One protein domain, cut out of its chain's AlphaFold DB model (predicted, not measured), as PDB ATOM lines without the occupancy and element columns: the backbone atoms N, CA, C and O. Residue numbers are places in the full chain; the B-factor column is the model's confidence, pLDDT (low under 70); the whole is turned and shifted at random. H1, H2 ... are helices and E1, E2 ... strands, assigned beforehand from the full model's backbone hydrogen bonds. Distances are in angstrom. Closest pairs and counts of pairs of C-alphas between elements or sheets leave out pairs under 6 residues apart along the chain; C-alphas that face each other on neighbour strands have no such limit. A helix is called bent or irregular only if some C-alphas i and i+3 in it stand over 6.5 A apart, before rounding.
ATOM      1  N   THR A  32      -7.196  95.266 -12.973       59.72
ATOM      2  CA  THR A  32      -6.136  95.805 -13.835       59.72
ATOM      3  C   THR A  32      -5.570  94.791 -14.844       59.72
ATOM      4  O   THR A  32      -4.727  95.147 -15.673       59.72
ATOM      5  N   LEU A  33      -5.977  93.516 -14.801       63.56
ATOM      6  CA  LEU A  33      -5.322  92.458 -15.590       63.56
ATOM      7  C   LEU A  33      -5.768  92.391 -17.048       63.56
ATOM      8  O   LEU A  33      -4.966  91.981 -17.885       63.56
ATOM      9  N   MET A  34      -6.986  92.839 -17.361       56.50
ATOM     10  CA  MET A  34      -7.542  92.809 -18.724       56.50
ATOM     11  C   MET A  34      -6.664  93.562 -19.737       56.50
ATOM     12  O   MET A  34      -6.606  93.192 -20.903       56.50
ATOM     13  N   ASN A  35      -5.912  94.569 -19.278       58.62
ATOM     14  CA  ASN A  35      -5.061  95.412 -20.124       58.62
ATOM     15  C   ASN A  35      -3.558  95.146 -19.951       58.62
ATOM     16  O   ASN A  35      -2.716  95.824 -20.555       58.62
ATOM     17  N   LYS A  36      -3.179  94.184 -19.104       65.88
ATOM     18  CA  LYS A  36      -1.784  94.008 -18.708       65.88
ATOM     19  C   LYS A  36      -1.037  93.107 -19.686       65.88
ATOM     20  O   LYS A  36      -1.145  91.887 -19.647       65.88
ATOM     21  N   LYS A  37      -0.202  93.736 -20.519       64.12
ATOM     22  CA  LYS A  37       0.591  93.068 -21.571       64.12
ATOM     23  C   LYS A  37       1.815  92.297 -21.063       64.12
ATOM     24  O   LYS A  37       2.458  91.591 -21.827       64.12
ATOM     25  N   LYS A  38       2.209  92.498 -19.802       73.44
ATOM     26  CA  LYS A  38       3.454  91.955 -19.242       73.44
ATOM     27  C   LYS A  38       3.181  91.258 -17.918       73.44
ATOM     28  O   LYS A  38       2.636  91.874 -17.002       73.44
ATOM     29  N   TYR A  39       3.610  90.004 -17.814       78.69
ATOM     30  CA  TYR A  39       3.659  89.296 -16.538       78.69
ATOM     31  C   TYR A  39       4.664  89.975 -15.598       78.69
ATOM     32  O   TYR A  39       5.654  90.560 -16.042       78.69
ATOM     33  N   SER A  40       4.420  89.908 -14.291       78.69
ATOM     34  CA  SER A  40       5.358  90.430 -13.285       78.69
ATOM     35  C   SER A  40       6.434  89.415 -12.913       78.69
ATOM     36  O   SER A  40       7.549  89.795 -12.566       78.69
ATOM     37  N   ARG A  41       6.096  88.122 -12.964       82.88
ATOM     38  CA  ARG A  41       6.977  87.027 -12.560       82.88
ATOM     39  C   ARG A  41       6.605  85.732 -13.270       82.88
ATOM     40  O   ARG A  41       5.432  85.496 -13.548       82.88
ATOM     41  N   ILE A  42       7.603  84.878 -13.462       86.69
ATOM     42  CA  ILE A  42       7.432  83.465 -13.802       86.69
ATOM     43  C   ILE A  42       7.642  82.642 -12.527       86.69
ATOM     44  O   ILE A  42       8.610  82.853 -11.799       86.69
ATOM     45  N   GLY A  43       6.716  81.740 -12.233       87.25
ATOM     46  CA  GLY A  43       6.815  80.762 -11.157       87.25
ATOM     47  C   GLY A  43       6.743  79.343 -11.706       87.25
ATOM     48  O   GLY A  43       6.293  79.127 -12.828       87.25
ATOM     49  N   THR A  44       7.162  78.377 -10.899       89.50
ATOM     50  CA  THR A  44       6.926  76.958 -11.170       89.50
ATOM     51  C   THR A  44       6.236  76.323  -9.979       89.50
ATOM     52  O   THR A  44       6.631  76.564  -8.837       89.50
ATOM     53  N   TYR A  45       5.225  75.509 -10.250       88.12
ATOM     54  CA  TYR A  45       4.443  74.793  -9.249       88.12
ATOM     55  C   TYR A  45       4.444  73.302  -9.558       88.12
ATOM     56  O   TYR A  45       4.603  72.910 -10.712       88.12
ATOM     57  N   LYS A  46       4.285  72.475  -8.525       88.38
ATOM     58  CA  LYS A  46       4.036  71.044  -8.694       88.38
ATOM     59  C   LYS A  46       2.540  70.796  -8.643       88.38
ATOM     60  O   LYS A  46       1.883  71.265  -7.715       88.38
ATOM     61  N   VAL A  47       2.030  70.084  -9.638       85.38
ATOM     62  CA  VAL A  47       0.620  69.707  -9.746       85.38
ATOM     63  C   VAL A  47       0.492  68.235 -10.114       85.38
ATOM     64  O   VAL A  47       1.398  67.661 -10.718       85.38
ATOM     65  N   SER A  48      -0.641  67.645  -9.752       82.75
ATOM     66  CA  SER A  48      -1.025  66.301 -10.179       82.75
ATOM     67  C   SER A  48      -2.036  66.426 -11.314       82.75
ATOM     68  O   SER A  48      -2.972  67.219 -11.231       82.75
ATOM     69  N   ILE A  49      -1.825  65.665 -12.384       79.31
ATOM     70  CA  ILE A  49      -2.690  65.598 -13.571       79.31
ATOM     71  C   ILE A  49      -3.106  64.130 -13.722       79.31
ATOM     72  O   ILE A  49      -2.309  63.272 -13.350       79.31
ATOM     73  N   PRO A  50      -4.302  63.810 -14.251       80.00
ATOM     74  CA  PRO A  50      -4.704  62.420 -14.454       80.00
ATOM     75  C   PRO A  50      -3.655  61.578 -15.198       80.00
ATOM     76  O   PRO A  50      -3.151  62.004 -16.240       80.00
ATOM     77  N   ASP A  51      -3.422  60.348 -14.733       78.62
ATOM     78  CA  ASP A  51      -2.434  59.399 -15.290       78.62
ATOM     79  C   ASP A  51      -2.650  59.087 -16.782       78.62
ATOM     80  O   ASP A  51      -1.732  58.708 -17.501       78.62
ATOM     81  N   SER A  52      -3.867  59.305 -17.292       79.06
ATOM     82  CA  SER A  52      -4.165  59.219 -18.732       79.06
ATOM     83  C   SER A  52      -3.386  60.221 -19.603       79.06
ATOM     84  O   SER A  52      -3.345  60.068 -20.823       79.06
ATOM     85  N   ILE A  53      -2.792  61.259 -19.004       78.62
ATOM     86  CA  ILE A  53      -2.108  62.359 -19.699       78.62
ATOM     87  C   ILE A  53      -0.593  62.328 -19.464       78.62
ATOM     88  O   ILE A  53       0.169  62.750 -20.333       78.62
ATOM     89  N   THR A  54      -0.140  61.838 -18.310       82.25
ATOM     90  CA  THR A  54       1.259  61.916 -17.887       82.25
ATOM     91  C   THR A  54       1.751  60.609 -17.270       82.25
ATOM     92  O   THR A  54       0.972  59.852 -16.705       82.25
ATOM     93  N   ARG A  55       3.064  60.361 -17.355       79.31
ATOM     94  CA  ARG A  55       3.739  59.264 -16.635       79.31
ATOM     95  C   ARG A  55       4.317  59.677 -15.285       79.31
ATOM     96  O   ARG A  55       4.654  58.813 -14.484       79.31
ATOM     97  N   ASP A  56       4.493  60.975 -15.068       80.94
ATOM     98  CA  ASP A  56       5.074  61.508 -13.842       80.94
ATOM     99  C   ASP A  56       3.963  61.808 -12.818       80.94
ATOM    100  O   ASP A  56       2.998  62.502 -13.137       80.94
ATOM    101  N   GLU A  57       4.139  61.354 -11.572       81.50
ATOM    102  CA  GLU A  57       3.197  61.596 -10.458       81.50
ATOM    103  C   GLU A  57       3.014  63.089 -10.133       81.50
ATOM    104  O   GLU A  57       1.963  63.532  -9.662       81.50
ATOM    105  N   GLN A  58       4.068  63.878 -10.366       86.31
ATOM    106  CA  GLN A  58       4.075  65.323 -10.174       86.31
ATOM    107  C   GLN A  58       4.656  66.030 -11.388       86.31
ATOM    108  O   GLN A  58       5.813  65.817 -11.760       86.31
ATOM    109  N   ILE A  59       3.878  66.966 -11.918       90.88
ATOM    110  CA  ILE A  59       4.224  67.760 -13.089       90.88
ATOM    111  C   ILE A  59       4.599  69.169 -12.692       90.88
ATOM    112  O   ILE A  59       4.004  69.778 -11.803       90.88
ATOM    113  N   THR A  60       5.618  69.693 -13.364       92.81
ATOM    114  CA  THR A  60       6.013  71.086 -13.263       92.81
ATOM    115  C   THR A  60       5.117  71.927 -14.156       92.81
ATOM    116  O   THR A  60       5.162  71.846 -15.380       92.81
ATOM    117  N   GLN A  61       4.341  72.790 -13.525       91.81
ATOM    118  CA  GLN A  61       3.534  73.794 -14.188       91.81
ATOM    119  C   GLN A  61       4.272  75.128 -14.181       91.81
ATOM    120  O   GLN A  61       4.685  75.615 -13.123       91.81
ATOM    121  N   LEU A  62       4.436  75.726 -15.357       93.44
ATOM    122  CA  LEU A  62       5.015  77.051 -15.526       93.44
ATOM    123  C   LEU A  62       3.905  78.097 -15.451       93.44
ATOM    124  O   LEU A  62       3.010  78.124 -16.286       93.44
ATOM    125  N   ALA A  63       3.982  78.970 -14.457       91.06
ATOM    126  CA  ALA A  63       2.956  79.949 -14.146       91.06
ATOM    127  C   ALA A  63       3.430  81.371 -14.435       91.06
ATOM    128  O   ALA A  63       4.490  81.800 -13.968       91.06
ATOM    129  N   PHE A  64       2.600  82.136 -15.134       88.12
ATOM    130  CA  PHE A  64       2.843  83.541 -15.428       88.12
ATOM    131  C   PHE A  64       1.934  84.395 -14.554       88.12
ATOM    132  O   PHE A  64       0.709  84.384 -14.672       88.12
ATOM    133  N   HIS A  65       2.548  85.133 -13.633       83.94
ATOM    134  CA  HIS A  65       1.814  85.909 -12.647       83.94
ATOM    135  C   HIS A  65       1.437  87.288 -13.171       83.94
ATOM    136  O   HIS A  65       2.246  87.986 -13.791       83.94
ATOM    137  N   CYS A  66       0.233  87.718 -12.789       79.75
ATOM    138  CA  CYS A  66      -0.241  89.086 -12.963       79.75
ATOM    139  C   CYS A  66      -0.240  89.530 -14.426       79.75
ATOM    140  O   CYS A  66       0.208  90.631 -14.748       79.75
ATOM    141  N   ILE A  67      -0.731  88.639 -15.276       81.12
ATOM    142  CA  ILE A  67      -1.038  88.840 -16.686       81.12
ATOM    143  C   ILE A  67      -2.502  88.443 -16.903       81.12
ATOM    144  O   ILE A  67      -3.114  87.815 -16.036       81.12
ATOM    145  N   TYR A  68      -3.066  88.830 -18.041       81.69
ATOM    146  CA  TYR A  68      -4.394  88.399 -18.448       81.69
ATOM    147  C   TYR A  68      -4.537  86.862 -18.432       81.69
ATOM    148  O   TYR A  68      -3.639  86.137 -18.856       81.69
ATOM    149  N   ILE A  69      -5.667  86.360 -17.927       80.69
ATOM    150  CA  ILE A  69      -5.838  84.944 -17.553       80.69
ATOM    151  C   ILE A  69      -5.827  83.983 -18.740       80.69
ATOM    152  O   ILE A  69      -5.365  82.855 -18.609       80.69
ATOM    153  N   GLN A  70      -6.264  84.438 -19.914       86.38
ATOM    154  CA  GLN A  70      -6.210  83.642 -21.140       86.38
ATOM    155  C   GLN A  70      -4.963  83.962 -21.979       86.38
ATOM    156  O   GLN A  70      -4.886  83.551 -23.131       86.38
ATOM    157  N   ALA A  71      -3.969  84.680 -21.436       88.69
ATOM    158  CA  ALA A  71      -2.795  85.084 -22.208       88.69
ATOM    159  C   ALA A  71      -1.985  83.889 -22.725       88.69
ATOM    160  O   ALA A  71      -1.617  83.904 -23.894       88.69
ATOM    161  N   ILE A  72      -1.733  82.854 -21.910       93.00
ATOM    162  CA  ILE A  72      -1.019  81.663 -22.395       93.00
ATOM    163  C   ILE A  72      -1.846  80.877 -23.422       93.00
ATOM    164  O   ILE A  72      -1.345  80.697 -24.531       93.00
ATOM    165  N   PRO A  73      -3.096  80.464 -23.132       92.88
ATOM    166  CA  PRO A  73      -3.944  79.800 -24.120       92.88
ATOM    167  C   PRO A  73      -4.021  80.550 -25.453       92.88
ATOM    168  O   PRO A  73      -3.902  79.946 -26.517       92.88
ATOM    169  N   LYS A  74      -4.143  81.882 -25.389       92.12
ATOM    170  CA  LYS A  74      -4.179  82.743 -26.566       92.12
ATOM    171  C   LYS A  74      -2.877  82.696 -27.360       92.12
ATOM    172  O   LYS A  74      -2.942  82.543 -28.571       92.12
ATOM    173  N   VAL A  75      -1.706  82.838 -26.732       93.38
ATOM    174  CA  VAL A  75      -0.444  82.820 -27.499       93.38
ATOM    175  C   VAL A  75      -0.126  81.445 -28.067       93.38
ATOM    176  O   VAL A  75       0.459  81.367 -29.138       93.38
ATOM    177  N   ILE A  76      -0.541  80.369 -27.390       95.50
ATOM    178  CA  ILE A  76      -0.449  79.018 -27.951       95.50
ATOM    179  C   ILE A  76      -1.359  78.919 -29.180       95.50
ATOM    180  O   ILE A  76      -0.930  78.398 -30.202       95.50
ATOM    181  N   TYR A  77      -2.576  79.466 -29.119       95.38
ATOM    182  CA  TYR A  77      -3.473  79.508 -30.273       95.38
ATOM    183  C   TYR A  77      -2.927  80.350 -31.431       95.38
ATOM    184  O   TYR A  77      -2.969  79.912 -32.576       95.38
ATOM    185  N   ASP A  78      -2.413  81.547 -31.152       94.06
ATOM    186  CA  ASP A  78      -1.874  82.438 -32.184       94.06
ATOM    187  C   ASP A  78      -0.681  81.788 -32.919       94.06
ATOM    188  O   ASP A  78      -0.496  82.025 -34.110       94.06
ATOM    189  N   GLU A  79       0.109  80.966 -32.217       95.25
ATOM    190  CA  GLU A  79       1.300  80.297 -32.754       95.25
ATOM    191  C   GLU A  79       0.987  78.938 -33.412       95.25
ATOM    192  O   GLU A  79       1.535  78.613 -34.465       95.25
ATOM    193  N   PHE A  80       0.114  78.127 -32.805       96.19
ATOM    194  CA  PHE A  80      -0.100  76.720 -33.180       96.19
ATOM    195  C   PHE A  80      -1.525  76.399 -33.648       96.19
ATOM    196  O   PHE A  80      -1.794  75.276 -34.074       96.19
ATOM    197  N   GLY A  81      -2.443  77.362 -33.597       95.44
ATOM    198  CA  GLY A  81      -3.837  77.195 -33.995       95.44
ATOM    199  C   GLY A  81      -4.720  76.561 -32.919       95.44
ATOM    200  O   GLY A  81      -4.469  76.656 -31.717       95.44
ATOM    201  N   LEU A  82      -5.819  75.944 -33.355       96.38
ATOM    202  CA  LEU A  82      -6.830  75.389 -32.454       96.38
ATOM    203  C   LEU A  82      -6.250  74.254 -31.592       96.38
ATOM    204  O   LEU A  82      -5.453  73.447 -32.070       96.38
ATOM    205  N   TRP A  83      -6.676  74.181 -30.329       97.25
ATOM    206  CA  TRP A  83      -6.359  73.044 -29.466       97.25
ATOM    207  C   TRP A  83      -6.890  71.741 -30.075       97.25
ATOM    208  O   TRP A  83      -7.910  71.717 -30.765       97.25
ATOM    209  N   SER A  84      -6.199  70.638 -29.799       97.31
ATOM    210  CA  SER A  84      -6.546  69.303 -30.292       97.31
ATOM    211  C   SER A  84      -7.717  68.704 -29.519       97.31
ATOM    212  O   SER A  84      -8.569  68.030 -30.090       97.31
ATOM    213  N   ARG A  85      -7.755  68.947 -28.205       95.19
ATOM    214  CA  ARG A  85      -8.784  68.436 -27.295       95.19
ATOM    215  C   ARG A  85      -8.874  69.286 -26.036       95.19
ATOM    216  O   ARG A  85      -8.030  70.149 -25.787       95.19
ATOM    217  N   THR A  86      -9.894  69.020 -25.234       93.50
ATOM    218  CA  THR A  86     -10.086  69.655 -23.932       93.50
ATOM    219  C   THR A  86     -10.211  68.634 -22.817       93.50
ATOM    220  O   THR A  86     -10.525  67.465 -23.045       93.50
ATOM    221  N   LEU A  87      -9.957  69.092 -21.596       88.81
ATOM    222  CA  LEU A  87     -10.220  68.356 -20.371       88.81
ATOM    223  C   LEU A  87     -11.112  69.209 -19.470       88.81
ATOM    224  O   LEU A  87     -10.707  70.278 -19.011       88.81
ATOM    225  N   GLN A  88     -12.321  68.718 -19.203       86.38
ATOM    226  CA  GLN A  88     -13.211  69.321 -18.221       86.38
ATOM    227  C   GLN A  88     -12.847  68.794 -16.833       86.38
ATOM    228  O   GLN A  88     -12.902  67.589 -16.597       86.38
ATOM    229  N   ILE A  89     -12.489  69.690 -15.913       78.44
ATOM    230  CA  ILE A  89     -12.331  69.335 -14.500       78.44
ATOM    231  C   ILE A  89     -13.656  69.608 -13.789       78.44
ATOM    232  O   ILE A  89     -14.270  70.661 -13.972       78.44
ATOM    233  N   GLU A  90     -14.095  68.655 -12.971       74.44
ATOM    234  CA  GLU A  90     -15.278  68.812 -12.130       74.44
ATOM    235  C   GLU A  90     -15.122  70.047 -11.225       74.44
ATOM    236  O   GLU A  90     -14.073  70.263 -10.618       74.44
ATOM    237  N   ASN A  91     -16.151  70.894 -11.156       70.25
ATOM    238  CA  ASN A  91     -16.146  72.180 -10.438       70.25
ATOM    239  C   ASN A  91     -15.232  73.284 -11.009       70.25
ATOM    240  O   ASN A  91     -15.171  74.374 -10.433       70.25
ATOM    241  N   HIS A  92     -14.569  73.069 -12.149       73.31
ATOM    242  CA  HIS A  92     -13.943  74.150 -12.910       73.31
ATOM    243  C   HIS A  92     -14.894  74.652 -13.993       73.31
ATOM    244  O   HIS A  92     -15.466  73.870 -14.745       73.31
ATOM    245  N   LYS A  93     -15.061  75.975 -14.072       75.06
ATOM    246  CA  LYS A  93     -15.928  76.606 -15.076       75.06
ATOM    247  C   LYS A  93     -15.344  76.512 -16.486       75.06
ATOM    248  O   LYS A  93     -16.083  76.308 -17.442       75.06
ATOM    249  N   ASP A  94     -14.029  76.643 -16.583       82.94
ATOM    250  CA  ASP A  94     -13.325  76.771 -17.848       82.94
ATOM    251  C   ASP A  94     -12.521  75.488 -18.112       82.94
ATOM    252  O   ASP A  94     -11.860  74.986 -17.192       82.94
ATOM    253  N   PRO A  95     -12.596  74.923 -19.331       89.00
ATOM    254  CA  PRO A  95     -11.884  73.702 -19.666       89.00
ATOM    255  C   PRO A  95     -10.378  73.951 -19.742       89.00
ATOM    256  O   PRO A  95      -9.912  75.031 -20.109       89.00
ATOM    257  N   ILE A  96      -9.604  72.907 -19.470       90.62
ATOM    258  CA  ILE A  96      -8.186  72.881 -19.817       90.62
ATOM    259  C   ILE A  96      -8.067  72.594 -21.312       90.62
ATOM    260  O   ILE A  96      -8.692  71.664 -21.825       90.62
ATOM    261  N   LEU A  97      -7.246  73.378 -22.002       95.19
ATOM    262  CA  LEU A  97      -6.990  73.248 -23.432       95.19
ATOM    263  C   LEU A  97      -5.692  72.472 -23.663       95.19
ATOM    264  O   LEU A  97      -4.693  72.696 -22.973       95.19
ATOM    265  N   ILE A  98      -5.712  71.552 -24.630       96.62
ATOM    266  CA  ILE A  98      -4.597  70.645 -24.909       96.62
ATOM    267  C   ILE A  98      -4.264  70.672 -26.402       96.62
ATOM    268  O   ILE A  98      -5.124  70.403 -27.240       96.62
ATOM    269  N   TRP A  99      -3.002  70.948 -26.722       98.19
ATOM    270  CA  TRP A  99      -2.437  70.849 -28.066       98.19
ATOM    271  C   TRP A  99      -1.499  69.651 -28.117       98.19
ATOM    272  O   TRP A  99      -0.464  69.640 -27.449       98.19
ATOM    273  N   ASP A 100      -1.862  68.653 -28.914       97.62
ATOM    274  CA  ASP A 100      -1.056  67.459 -29.136       97.62
ATOM    275  C   ASP A 100      -0.164  67.646 -30.384       97.62
ATOM    276  O   ASP A 100      -0.502  68.376 -31.317       97.62
ATOM    277  N   SER A 101       0.972  66.945 -30.434       97.19
ATOM    278  CA  SER A 101       1.890  66.914 -31.593       97.19
ATOM    279  C   SER A 101       2.497  68.266 -32.006       97.19
ATOM    280  O   SER A 101       2.813  68.485 -33.179       97.19
ATOM    281  N   VAL A 102       2.729  69.163 -31.047       98.25
ATOM    282  CA  VAL A 102       3.335  70.476 -31.302       98.25
ATOM    283  C   VAL A 102       4.831  70.342 -31.602       98.25
ATOM    284  O   VAL A 102       5.542  69.531 -31.001       98.25
ATOM    285  N   ASN A 103       5.329  71.166 -32.525       97.94
ATOM    286  CA  ASN A 103       6.751  71.295 -32.828       97.94
ATOM    287  C   ASN A 103       7.200  72.738 -32.582       97.94
ATOM    288  O   ASN A 103       6.673  73.659 -33.196       97.94
ATOM    289  N   ILE A 104       8.201  72.914 -31.722       97.38
ATOM    290  CA  ILE A 104       8.886  74.186 -31.495       97.38
ATOM    291  C   ILE A 104      10.266  74.079 -32.136       97.38
ATOM    292  O   ILE A 104      11.127  73.325 -31.665       97.38
ATOM    293  N   GLU A 105      10.466  74.808 -33.230       95.44
ATOM    294  CA  GLU A 105      11.690  74.739 -34.024       95.44
ATOM    295  C   GLU A 105      12.942  74.973 -33.165       95.44
ATOM    296  O   GLU A 105      13.009  75.890 -32.348       95.44
ATOM    297  N   GLY A 106      13.928  74.083 -33.308       95.62
ATOM    298  CA  GLY A 106      15.183  74.141 -32.554       95.62
ATOM    299  C   GLY A 106      15.086  73.810 -31.057       95.62
ATOM    300  O   GLY A 106      16.119  73.799 -30.394       95.62
ATOM    301  N   ILE A 107      13.896  73.519 -30.512       96.50
ATOM    302  CA  ILE A 107      13.704  73.285 -29.069       96.50
ATOM    303  C   ILE A 107      13.147  71.889 -28.789       96.50
ATOM    304  O   ILE A 107      13.772  71.110 -28.068       96.50
ATOM    305  N   ALA A 108      11.972  71.565 -29.327       96.38
ATOM    306  CA  ALA A 108      11.295  70.306 -29.031       96.38
ATOM    307  C   ALA A 108      10.334  69.907 -30.154       96.38
ATOM    308  O   ALA A 108       9.768  70.756 -30.838       96.38
ATOM    309  N   LYS A 109      10.149  68.601 -30.349       97.50
ATOM    310  CA  LYS A 109       9.270  68.048 -31.383       97.50
ATOM    311  C   LYS A 109       8.303  67.049 -30.779       97.50
ATOM    312  O   LYS A 109       8.693  66.298 -29.885       97.50
ATOM    313  N   ASN A 110       7.098  67.005 -31.332       97.06
ATOM    314  CA  ASN A 110       6.020  66.125 -30.904       97.06
ATOM    315  C   ASN A 110       5.762  66.232 -29.388       97.06
ATOM    316  O   ASN A 110       5.845  65.246 -28.658       97.06
ATOM    317  N   ILE A 111       5.549  67.460 -28.912       98.06
ATOM    318  CA  ILE A 111       5.233  67.749 -27.510       98.06
ATOM    319  C   ILE A 111       3.735  67.974 -27.328       98.06
ATOM    320  O   ILE A 111       3.027  68.331 -28.270       98.06
ATOM    321  N   THR A 112       3.280  67.798 -26.093       98.12
ATOM    322  CA  THR A 112       1.931  68.161 -25.663       98.12
ATOM    323  C   THR A 112       2.003  69.445 -24.851       98.12
ATOM    324  O   THR A 112       2.755  69.515 -23.875       98.12
ATOM    325  N   LEU A 113       1.229  70.453 -25.247       98.12
ATOM    326  CA  LEU A 113       1.036  71.679 -24.479       98.12
ATOM    327  C   LEU A 113      -0.321  71.616 -23.793       98.12
ATOM    328  O   LEU A 113      -1.337  71.375 -24.440       98.12
ATOM    329  N   ILE A 114      -0.339  71.848 -22.490       95.31
ATOM    330  CA  ILE A 114      -1.555  71.843 -21.682       95.31
ATOM    331  C   ILE A 114      -1.625  73.198 -21.005       95.31
ATOM    332  O   ILE A 114      -0.668  73.605 -20.346       95.31
ATOM    333  N   SER A 115      -2.733  73.906 -21.174       93.88
ATOM    334  CA  SER A 115      -2.901  75.224 -20.581       93.88
ATOM    335  C   SER A 115      -4.318  75.436 -20.083       93.88
ATOM    336  O   SER A 115      -5.297  75.064 -20.730       93.88
ATOM    337  N   GLY A 116      -4.409  76.084 -18.931       83.50
ATOM    338  CA  GLY A 116      -5.639  76.655 -18.423       83.50
ATOM    339  C   GLY A 116      -5.344  77.939 -17.661       83.50
ATOM    340  O   GLY A 116      -4.267  78.541 -17.761       83.50
ATOM    341  N   TYR A 117      -6.320  78.357 -16.869       74.31
ATOM    342  CA  TYR A 117      -6.080  79.319 -15.812       74.31
ATOM    343  C   TYR A 117      -6.713  78.827 -14.521       74.31
ATOM    344  O   TYR A 117      -7.720  78.118 -14.510       74.31
ATOM    345  N   HIS A 118      -6.121  79.236 -13.411       70.38
ATOM    346  CA  HIS A 118      -6.650  78.954 -12.089       70.38
ATOM    347  C   HIS A 118      -6.329  80.111 -11.139       70.38
ATOM    348  O   HIS A 118      -5.519  80.999 -11.429       70.38
ATOM    349  N   LEU A 119      -6.993  80.126  -9.986       63.06
ATOM    350  CA  LEU A 119      -6.725  81.094  -8.931       63.06
ATOM    351  C   LEU A 119      -5.719  80.498  -7.939       63.06
ATOM    352  O   LEU A 119      -6.085  79.711  -7.069       63.06
ATOM    353  N   HIS A 120      -4.453  80.905  -8.005       65.12
ATOM    354  CA  HIS A 120      -3.468  80.568  -6.979       65.12
ATOM    355  C   HIS A 120      -3.522  81.593  -5.841       65.12
ATOM    356  O   HIS A 120      -3.206  82.764  -6.042       65.12
ATOM    357  N   ARG A 121      -3.903  81.174  -4.625       63.72
ATOM    358  CA  ARG A 121      -4.084  82.080  -3.465       63.72
ATOM    359  C   ARG A 121      -4.985  83.282  -3.798       63.72
ATOM    360  O   ARG A 121      -4.644  84.418  -3.482       63.72
ATOM    361  N   LYS A 122      -6.109  83.023  -4.482       64.56
ATOM    362  CA  LYS A 122      -7.048  84.035  -5.016       64.56
ATOM    363  C   LYS A 122      -6.466  84.971  -6.086       64.56
ATOM    364  O   LYS A 122      -7.137  85.911  -6.492       64.56
ATOM    365  N   LYS A 123      -5.248  84.719  -6.573       66.38
ATOM    366  CA  LYS A 123      -4.628  85.490  -7.654       66.38
ATOM    367  C   LYS A 123      -4.725  84.707  -8.957       66.38
ATOM    368  O   LYS A 123      -4.331  83.542  -8.979       66.38
ATOM    369  N   PRO A 124      -5.215  85.318 -10.039       63.72
ATOM    370  CA  PRO A 124      -5.254  84.652 -11.324       63.72
ATOM    371  C   PRO A 124      -3.847  84.346 -11.828       63.72
ATOM    372  O   PRO A 124      -2.940  85.187 -11.806       63.72
ATOM    373  N   VAL A 125      -3.697  83.112 -12.281       74.56
ATOM    374  CA  VAL A 125      -2.502  82.579 -12.908       74.56
ATOM    375  C   VAL A 125      -2.934  81.942 -14.217       74.56
ATOM    376  O   VAL A 125      -3.882  81.161 -14.247       74.56
ATOM    377  N   THR A 126      -2.233  82.305 -15.284       84.56
ATOM    378  CA  THR A 126      -2.252  81.560 -16.540       84.56
ATOM    379  C   THR A 126      -0.998  80.703 -16.576       84.56
ATOM    380  O   THR A 126       0.066  81.122 -16.093       84.56
ATOM    381  N   ASP A 127      -1.115  79.492 -17.089       90.75
ATOM    382  CA  ASP A 127      -0.059  78.505 -16.958       90.75
ATOM    383  C   ASP A 127       0.058  77.587 -18.163       90.75
ATOM    384  O   ASP A 127      -0.828  77.514 -19.014       90.75
ATOM    385  N   ILE A 128       1.205  76.919 -18.237       95.62
ATOM    386  CA  ILE A 128       1.477  75.885 -19.220       95.62
ATOM    387  C   ILE A 128       2.201  74.711 -18.571       95.62
ATOM    388  O   ILE A 128       3.115  74.872 -17.757       95.62
ATOM    389  N   ILE A 129       1.804  73.521 -18.985       96.06
ATOM    390  CA  ILE A 129       2.498  72.260 -18.776       96.06
ATOM    391  C   ILE A 129       2.963  71.766 -20.142       96.06
ATOM    392  O   ILE A 129       2.257  71.906 -21.141       96.06
ATOM    393  N   ILE A 130       4.175  71.215 -20.182       97.56
ATOM    394  CA  ILE A 130       4.821  70.792 -21.422       97.56
ATOM    395  C   ILE A 130       5.334  69.373 -21.233       97.56
ATOM    396  O   ILE A 130       6.233  69.140 -20.421       97.56
ATOM    397  N   LEU A 131       4.769  68.444 -21.995       97.19
ATOM    398  CA  LEU A 131       5.129  67.032 -21.951       97.19
ATOM    399  C   LEU A 131       5.763  66.606 -23.272       97.19
ATOM    400  O   LEU A 131       5.390  67.106 -24.333       97.19
ATOM    401  N   ASP A 132       6.699  65.664 -23.235       95.88
ATOM    402  CA  ASP A 132       7.148  65.003 -24.461       95.88
ATOM    403  C   ASP A 132       6.091  64.021 -25.000       95.88
ATOM    404  O   ASP A 132       5.054  63.773 -24.379       95.88
ATOM    405  N   LYS A 133       6.371  63.408 -26.155       95.19
ATOM    406  CA  LYS A 133       5.513  62.382 -26.780       95.19
ATOM    407  C   LYS A 133       5.228  61.151 -25.905       95.19
ATOM    408  O   LYS A 133       4.430  60.298 -26.286       95.19
ATOM    409  N   HIS A 134       5.940  60.991 -24.794       93.31
ATOM    410  CA  HIS A 134       5.793  59.895 -23.846       93.31
ATOM    411  C   HIS A 134       5.152  60.345 -22.529       93.31
ATOM    412  O   HIS A 134       5.073  59.534 -21.609       93.31
ATOM    413  N   GLY A 135       4.690  61.595 -22.424       92.44
ATOM    414  CA  GLY A 135       4.078  62.127 -21.211       92.44
ATOM    415  C   GLY A 135       5.087  62.482 -20.116       92.44
ATOM    416  O   GLY A 135       4.709  62.522 -18.949       92.44
ATOM    417  N   LYS A 136       6.367  62.691 -20.454       94.31
ATOM    418  CA  LYS A 136       7.407  63.114 -19.504       94.31
ATOM    419  C   LYS A 136       7.431  64.633 -19.365       94.31
ATOM    420  O   LYS A 136       7.432  65.337 -20.375       94.31
ATOM    421  N   ASP A 137       7.550  65.130 -18.136       95.94
ATOM    422  CA  ASP A 137       7.637  66.561 -17.832       95.94
ATOM    423  C   ASP A 137       8.924  67.211 -18.386       95.94
ATOM    424  O   ASP A 137      10.036  66.955 -17.908       95.94
ATOM    425  N   LEU A 138       8.772  68.106 -19.371       96.62
ATOM    426  CA  LEU A 138       9.871  68.863 -19.980       96.62
ATOM    427  C   LEU A 138      10.229  70.155 -19.228       96.62
ATOM    428  O   LEU A 138      11.231  70.796 -19.558       96.62
ATOM    429  N   LEU A 139       9.457  70.538 -18.210       96.25
ATOM    430  CA  LEU A 139       9.705  71.691 -17.341       96.25
ATOM    431  C   LEU A 139      10.375  71.308 -16.011       96.25
ATOM    432  O   LEU A 139      10.771  72.196 -15.245       96.25
ATOM    433  N   LYS A 140      10.549  70.008 -15.748       94.81
ATOM    434  CA  LYS A 140      11.282  69.480 -14.589       94.81
ATOM    435  C   LYS A 140      12.723  69.988 -14.567       94.81
ATOM    436  O   LYS A 140      13.346  70.153 -15.611       94.81
ATOM    437  N   GLU A 141      13.281  70.205 -13.378       92.06
ATOM    438  CA  GLU A 141      14.620  70.800 -13.195       92.06
ATOM    439  C   GLU A 141      15.740  70.057 -13.935       92.06
ATOM    440  O   GLU A 141      16.699  70.674 -14.383       92.06
ATOM    441  N   THR A 142      15.588  68.746 -14.121       92.25
ATOM    442  CA  THR A 142      16.543  67.880 -14.821       92.25
ATOM    443  C   THR A 142      16.397  67.889 -16.348       92.25
ATOM    444  O   THR A 142      17.155  67.210 -17.035       92.25
ATOM    445  N   SER A 143      15.395  68.577 -16.899       94.38
ATOM    446  CA  SER A 143      15.152  68.648 -18.342       94.38
ATOM    447  C   SER A 143      16.135  69.607 -19.014       94.38
ATOM    448  O   SER A 143      16.248  70.772 -18.629       94.38
ATOM    449  N   ASN A 144      16.808  69.148 -20.072       95.50
ATOM    450  CA  ASN A 144      17.720  69.983 -20.856       95.50
ATOM    451  C   ASN A 144      16.983  70.996 -21.749       95.50
ATOM    452  O   ASN A 144      17.587  71.986 -22.156       95.50
ATOM    453  N   GLN A 145      15.687  70.807 -22.024       96.19
ATOM    454  CA  GLN A 145      14.878  71.773 -22.777       96.19
ATOM    455  C   GLN A 145      14.274  72.877 -21.899       96.19
ATOM    456  O   GLN A 145      13.817  73.890 -22.432       96.19
ATOM    457  N   ARG A 146      14.270  72.713 -20.567       95.94
ATOM    458  CA  ARG A 146      13.537  73.579 -19.629       95.94
ATOM    459  C   ARG A 146      13.790  75.068 -19.863       95.94
ATOM    460  O   ARG A 146      12.845  75.839 -20.004       95.94
ATOM    461  N   THR A 147      15.055  75.480 -19.907       96.44
ATOM    462  CA  THR A 147      15.425  76.897 -20.059       96.44
ATOM    463  C   THR A 147      14.958  77.461 -21.399       96.44
ATOM    464  O   THR A 147      14.397  78.558 -21.440       96.44
ATOM    465  N   SER A 148      15.129  76.704 -22.485       97.69
ATOM    466  CA  SER A 148      14.702  77.113 -23.826       97.69
ATOM    467  C   SER A 148      13.183  77.245 -23.921       97.69
ATOM    468  O   SER A 148      12.697  78.231 -24.466       97.69
ATOM    469  N   LEU A 149      12.430  76.319 -23.319       97.62
ATOM    470  CA  LEU A 149      10.966  76.363 -23.278       97.62
ATOM    471  C   LEU A 149      10.450  77.568 -22.479       97.62
ATOM    472  O   LEU A 149       9.602  78.311 -22.969       97.62
ATOM    473  N   ILE A 150      10.997  77.818 -21.283       95.81
ATOM    474  CA  ILE A 150      10.629  78.991 -20.472       95.81
ATOM    475  C   ILE A 150      10.919  80.287 -21.239       95.81
ATOM    476  O   ILE A 150      10.092  81.203 -21.254       95.81
ATOM    477  N   SER A 151      12.082  80.365 -21.892       95.50
ATOM    478  CA  SER A 151      12.469  81.524 -22.697       95.50
ATOM    479  C   SER A 151      11.525  81.734 -23.885       95.50
ATOM    480  O   SER A 151      11.068  82.857 -24.105       95.50
ATOM    481  N   TYR A 152      11.181  80.657 -24.596       96.56
ATOM    482  CA  TYR A 152      10.291  80.675 -25.755       96.56
ATOM    483  C   TYR A 152       8.895  81.197 -25.398       96.56
ATOM    484  O   TYR A 152       8.469  82.212 -25.945       96.56
ATOM    485  N   PHE A 153       8.219  80.609 -24.407       94.62
ATOM    486  CA  PHE A 153       6.884  81.074 -24.005       94.62
ATOM    487  C   PHE A 153       6.911  82.460 -23.354       94.62
ATOM    488  O   PHE A 153       6.013  83.274 -23.573       94.62
ATOM    489  N   GLY A 154       7.975  82.783 -22.614       92.31
ATOM    490  CA  GLY A 154       8.190  84.139 -22.114       92.31
ATOM    491  C   GLY A 154       8.325  85.164 -23.244       92.31
ATOM    492  O   GLY A 154       7.837  86.286 -23.105       92.31
ATOM    493  N   LYS A 155       8.971  84.797 -24.359       92.12
ATOM    494  CA  LYS A 155       9.087  85.630 -25.563       92.12
ATOM    495  C   LYS A 155       7.738  85.783 -26.265       92.12
ATOM    496  O   LYS A 155       7.330  86.925 -26.464       92.12
ATOM    497  N   LEU A 156       7.025  84.683 -26.525       91.31
ATOM    498  CA  LEU A 156       5.693  84.711 -27.146       91.31
ATOM    499  C   LEU A 156       4.737  85.648 -26.402       91.31
ATOM    500  O   LEU A 156       4.123  86.516 -27.013       91.31
ATOM    501  N   LEU A 157       4.673  85.559 -25.070       88.75
ATOM    502  CA  LEU A 157       3.835  86.457 -24.273       88.75
ATOM    503  C   LEU A 157       4.200  87.936 -24.450       88.75
ATOM    504  O   LEU A 157       3.308  88.772 -24.579       88.75
ATOM    505  N   ARG A 158       5.498  88.272 -24.456       85.94
ATOM    506  CA  ARG A 158       5.962  89.663 -24.601       85.94
ATOM    507  C   ARG A 158       5.671  90.243 -25.983       85.94
ATOM    508  O   ARG A 158       5.465  91.450 -26.084       85.94
ATOM    509  N   GLU A 159       5.704  89.406 -27.012       86.75
ATOM    510  CA  GLU A 159       5.542  89.805 -28.415       86.75
ATOM    511  C   GLU A 159       4.090  89.684 -28.903       86.75
ATOM    512  O   GLU A 159       3.748  90.221 -29.958       86.75
ATOM    513  N   SER A 160       3.224  89.034 -28.119       81.25
ATOM    514  CA  SER A 160       1.825  88.805 -28.469       81.25
ATOM    515  C   SER A 160       1.054  90.097 -28.758       81.25
ATOM    516  O   SER A 160       1.092  91.086 -28.014       81.25
ATOM    517  N   LYS A 161       0.307  90.086 -29.865       71.06
ATOM    518  CA  LYS A 161      -0.604  91.172 -30.231       71.06
ATOM    519  C   LYS A 161      -1.969  90.907 -29.602       71.06
ATOM    520  O   LYS A 161      -2.685  89.995 -30.000       71.06
ATOM    521  N   ILE A 162      -2.348  91.755 -28.650       62.44
ATOM    522  CA  ILE A 162      -3.621  91.640 -27.914       62.44
ATOM    523  C   ILE A 162      -4.846  91.785 -28.831       62.44
ATOM    524  O   ILE A 162      -5.887  91.215 -28.540       62.44
ATOM    525  N   ASN A 163      -4.715  92.487 -29.958       63.69
ATOM    526  CA  ASN A 163      -5.858  92.877 -30.785       63.69
ATOM    527  C   ASN A 163      -6.404  91.758 -31.695       63.69
ATOM    528  O   ASN A 163      -7.398  91.992 -32.376       63.69
ATOM    529  N   ASN A 164      -5.764  90.580 -31.759       74.44
ATOM    530  CA  ASN A 164      -6.345  89.456 -32.496       74.44
ATOM    531  C   ASN A 164      -7.405  88.761 -31.628       74.44
ATOM    532  O   ASN A 164      -7.057  88.099 -30.646       74.44
ATOM    533  N   ASN A 165      -8.674  88.909 -32.017       85.12
ATOM    534  CA  ASN A 165      -9.824  88.346 -31.315       85.12
ATOM    535  C   ASN A 165     -10.178  86.912 -31.735       85.12
ATOM    536  O   ASN A 165     -11.070  86.327 -31.125       85.12
ATOM    537  N   ASP A 166      -9.494  86.331 -32.723       91.44
ATOM    538  CA  ASP A 166      -9.826  85.006 -33.258       91.44
ATOM    539  C   ASP A 166      -9.858  83.935 -32.168       91.44
ATOM    540  O   ASP A 166     -10.793  83.138 -32.112       91.44
ATOM    541  N   PHE A 167      -8.882  83.966 -31.255       92.00
ATOM    542  CA  PHE A 167      -8.848  83.068 -30.105       92.00
ATOM    543  C   PHE A 167     -10.128  83.166 -29.266       92.00
ATOM    544  O   PHE A 167     -10.748  82.143 -28.993       92.00
ATOM    545  N   PHE A 168     -10.550  84.379 -28.890       89.56
ATOM    546  CA  PHE A 168     -11.733  84.579 -28.049       89.56
ATOM    547  C   PHE A 168     -13.006  84.133 -28.759       89.56
ATOM    548  O   PHE A 168     -13.822  83.436 -28.170       89.56
ATOM    549  N   ILE A 169     -13.136  84.449 -30.051       92.19
ATOM    550  CA  ILE A 169     -14.271  84.008 -30.866       92.19
ATOM    551  C   ILE A 169     -14.327  82.477 -30.915       92.19
ATOM    552  O   ILE A 169     -15.392  81.885 -30.751       92.19
ATOM    553  N   LYS A 170     -13.192  81.805 -31.141       93.94
ATOM    554  CA  LYS A 170     -13.143  80.336 -31.162       93.94
ATOM    555  C   LYS A 170     -13.409  79.729 -29.790       93.94
ATOM    556  O   LYS A 170     -14.126  78.733 -29.716       93.94
ATOM    557  N   TYR A 171     -12.874  80.326 -28.732       91.00
ATOM    558  CA  TYR A 171     -13.089  79.899 -27.355       91.00
ATOM    559  C   TYR A 171     -14.562  80.001 -26.957       91.00
ATOM    560  O   TYR A 171     -15.158  78.991 -26.593       91.00
ATOM    561  N   ASP A 172     -15.179  81.170 -27.125       90.25
ATOM    562  CA  ASP A 172     -16.572  81.410 -26.740       90.25
ATOM    563  C   ASP A 172     -17.555  80.554 -27.553       90.25
ATOM    564  O   ASP A 172     -18.529  80.046 -27.001       90.25
ATOM    565  N   ASN A 173     -17.282  80.323 -28.843       91.50
ATOM    566  CA  ASN A 173     -18.099  79.425 -29.669       91.50
ATOM    567  C   ASN A 173     -17.985  77.952 -29.249       91.50
ATOM    568  O   ASN A 173     -18.921  77.185 -29.454       91.50
ATOM    569  N   SER A 174     -16.836  77.547 -28.701       90.06
ATOM    570  CA  SER A 174     -16.607  76.166 -28.259       90.06
ATOM    571  C   SER A 174     -17.150  75.914 -26.854       90.06
ATOM    572  O   SER A 174     -17.557  74.795 -26.547       90.06
ATOM    573  N   PHE A 175     -17.171  76.950 -26.011       88.12
ATOM    574  CA  PHE A 175     -17.594  76.884 -24.612       88.12
ATOM    575  C   PHE A 175     -18.595  78.005 -24.297       88.12
ATOM    576  O   PHE A 175     -18.300  78.896 -23.490       88.12
TER     577      PHE A 175
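AT A GLANCE: This is residues 32 to 175 of the 180 residues of an uncharacterized protein of Dokdonia pacifica (UniProt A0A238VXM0). One strongly twisted sheet of seven strands, bent sharply within E4 and E5, has H2 over one of its faces and the long helix H3 beside its strands at the sheet's level. H4 packs on H2, and the short H1 touches no helix. The printed part has 144 residues with four named helices and seven named strands, in the order H1 E1 E2 H2 E3 E4 E5 E6 E7 H3 H4; the class is mixed, helices and strands. The sheet is branched at E7, and its neighbour pairs are antiparallel. The whole is compact, with a radius of gyration of the C-alphas of 14.2 A, and rounded, spanning 36 by 33 by 30 A.

IN THESE COORDINATES: H1, residues 32 to 35, begins at C-alpha 32 (-6.136, 95.805, -13.835). E1 is residues 41 to 47, 18.7 A, and E2 residues 59 to 65, 18.3 A. H2, residues 71 to 80, is 14.1 A long. E3 is residues 85 to 87; E4, residues 96 to 104, measures 20.7 A and bends by 79 degrees at residue 101. E5, residues 108 to 115, is 17.2 A and bends by 72 degrees at residue 111; it runs on into E6, residues 117 to 120. E7, residues 123 to 131, is 25.3 A. H3, residues 146 to 159, is 20.1 A, and H4, residues 166 to 174, ends at C-alpha 174 (-16.607, 76.166, -28.259).

HOW THE PARTS SIT: E1 and E2 form a hairpin, with N 45 and O 61 at 2.9 A. On the other side of E2 is E7, with N 62 and O 128 at 2.9 A. On the other side of E7 from E2 are E5, N 114 and O 129 at 2.9 A, and E6, which forms a hairpin with E7, N 120 and O 123 at 2.8 A. E3, E4 and E5 make a meander, each strand the antiparallel neighbour of the one before, in two hairpins: N 87 and O 96 are at 2.9 A, N 99 and O 113 at 2.9 A. H2 is on the sheet at a height of 8.0 A over it; the closest C-alphas of H2 and E5 are those of Pro 73 and Ser 115, 5.9 A apart, and the closest C-alphas of H2 and E7 are those of Ile 72 and Thr 126, 6.0 A apart. H3 touches H2 with residues 156 to 157 alone, about perpendicular at 84 degrees, the closest C-alphas being Val 75 and Leu 156, 6.4 A. H4 touches H2 at 78 degrees, about perpendicular, closest at the C-alphas of Lys 74 and Phe 167, 5.9 A; H3 and H4 are apart. In H2, H3 and H4 every O i to N i+4 pair is within hydrogen-bond range; H1 is too short for one, and its one O i to N i+3 pair is not within range.

THE WHOLE: The C-alphas farthest apart, Thr 142 and Asn 173, are 39.4 A apart. The printed part has no cut. The links E1 to E2 and E7 to H3 are long. Mean pLDDT of the printed part is 87.0; residues 32 to 37, 119 to 124 and 162 to 163 are under 70.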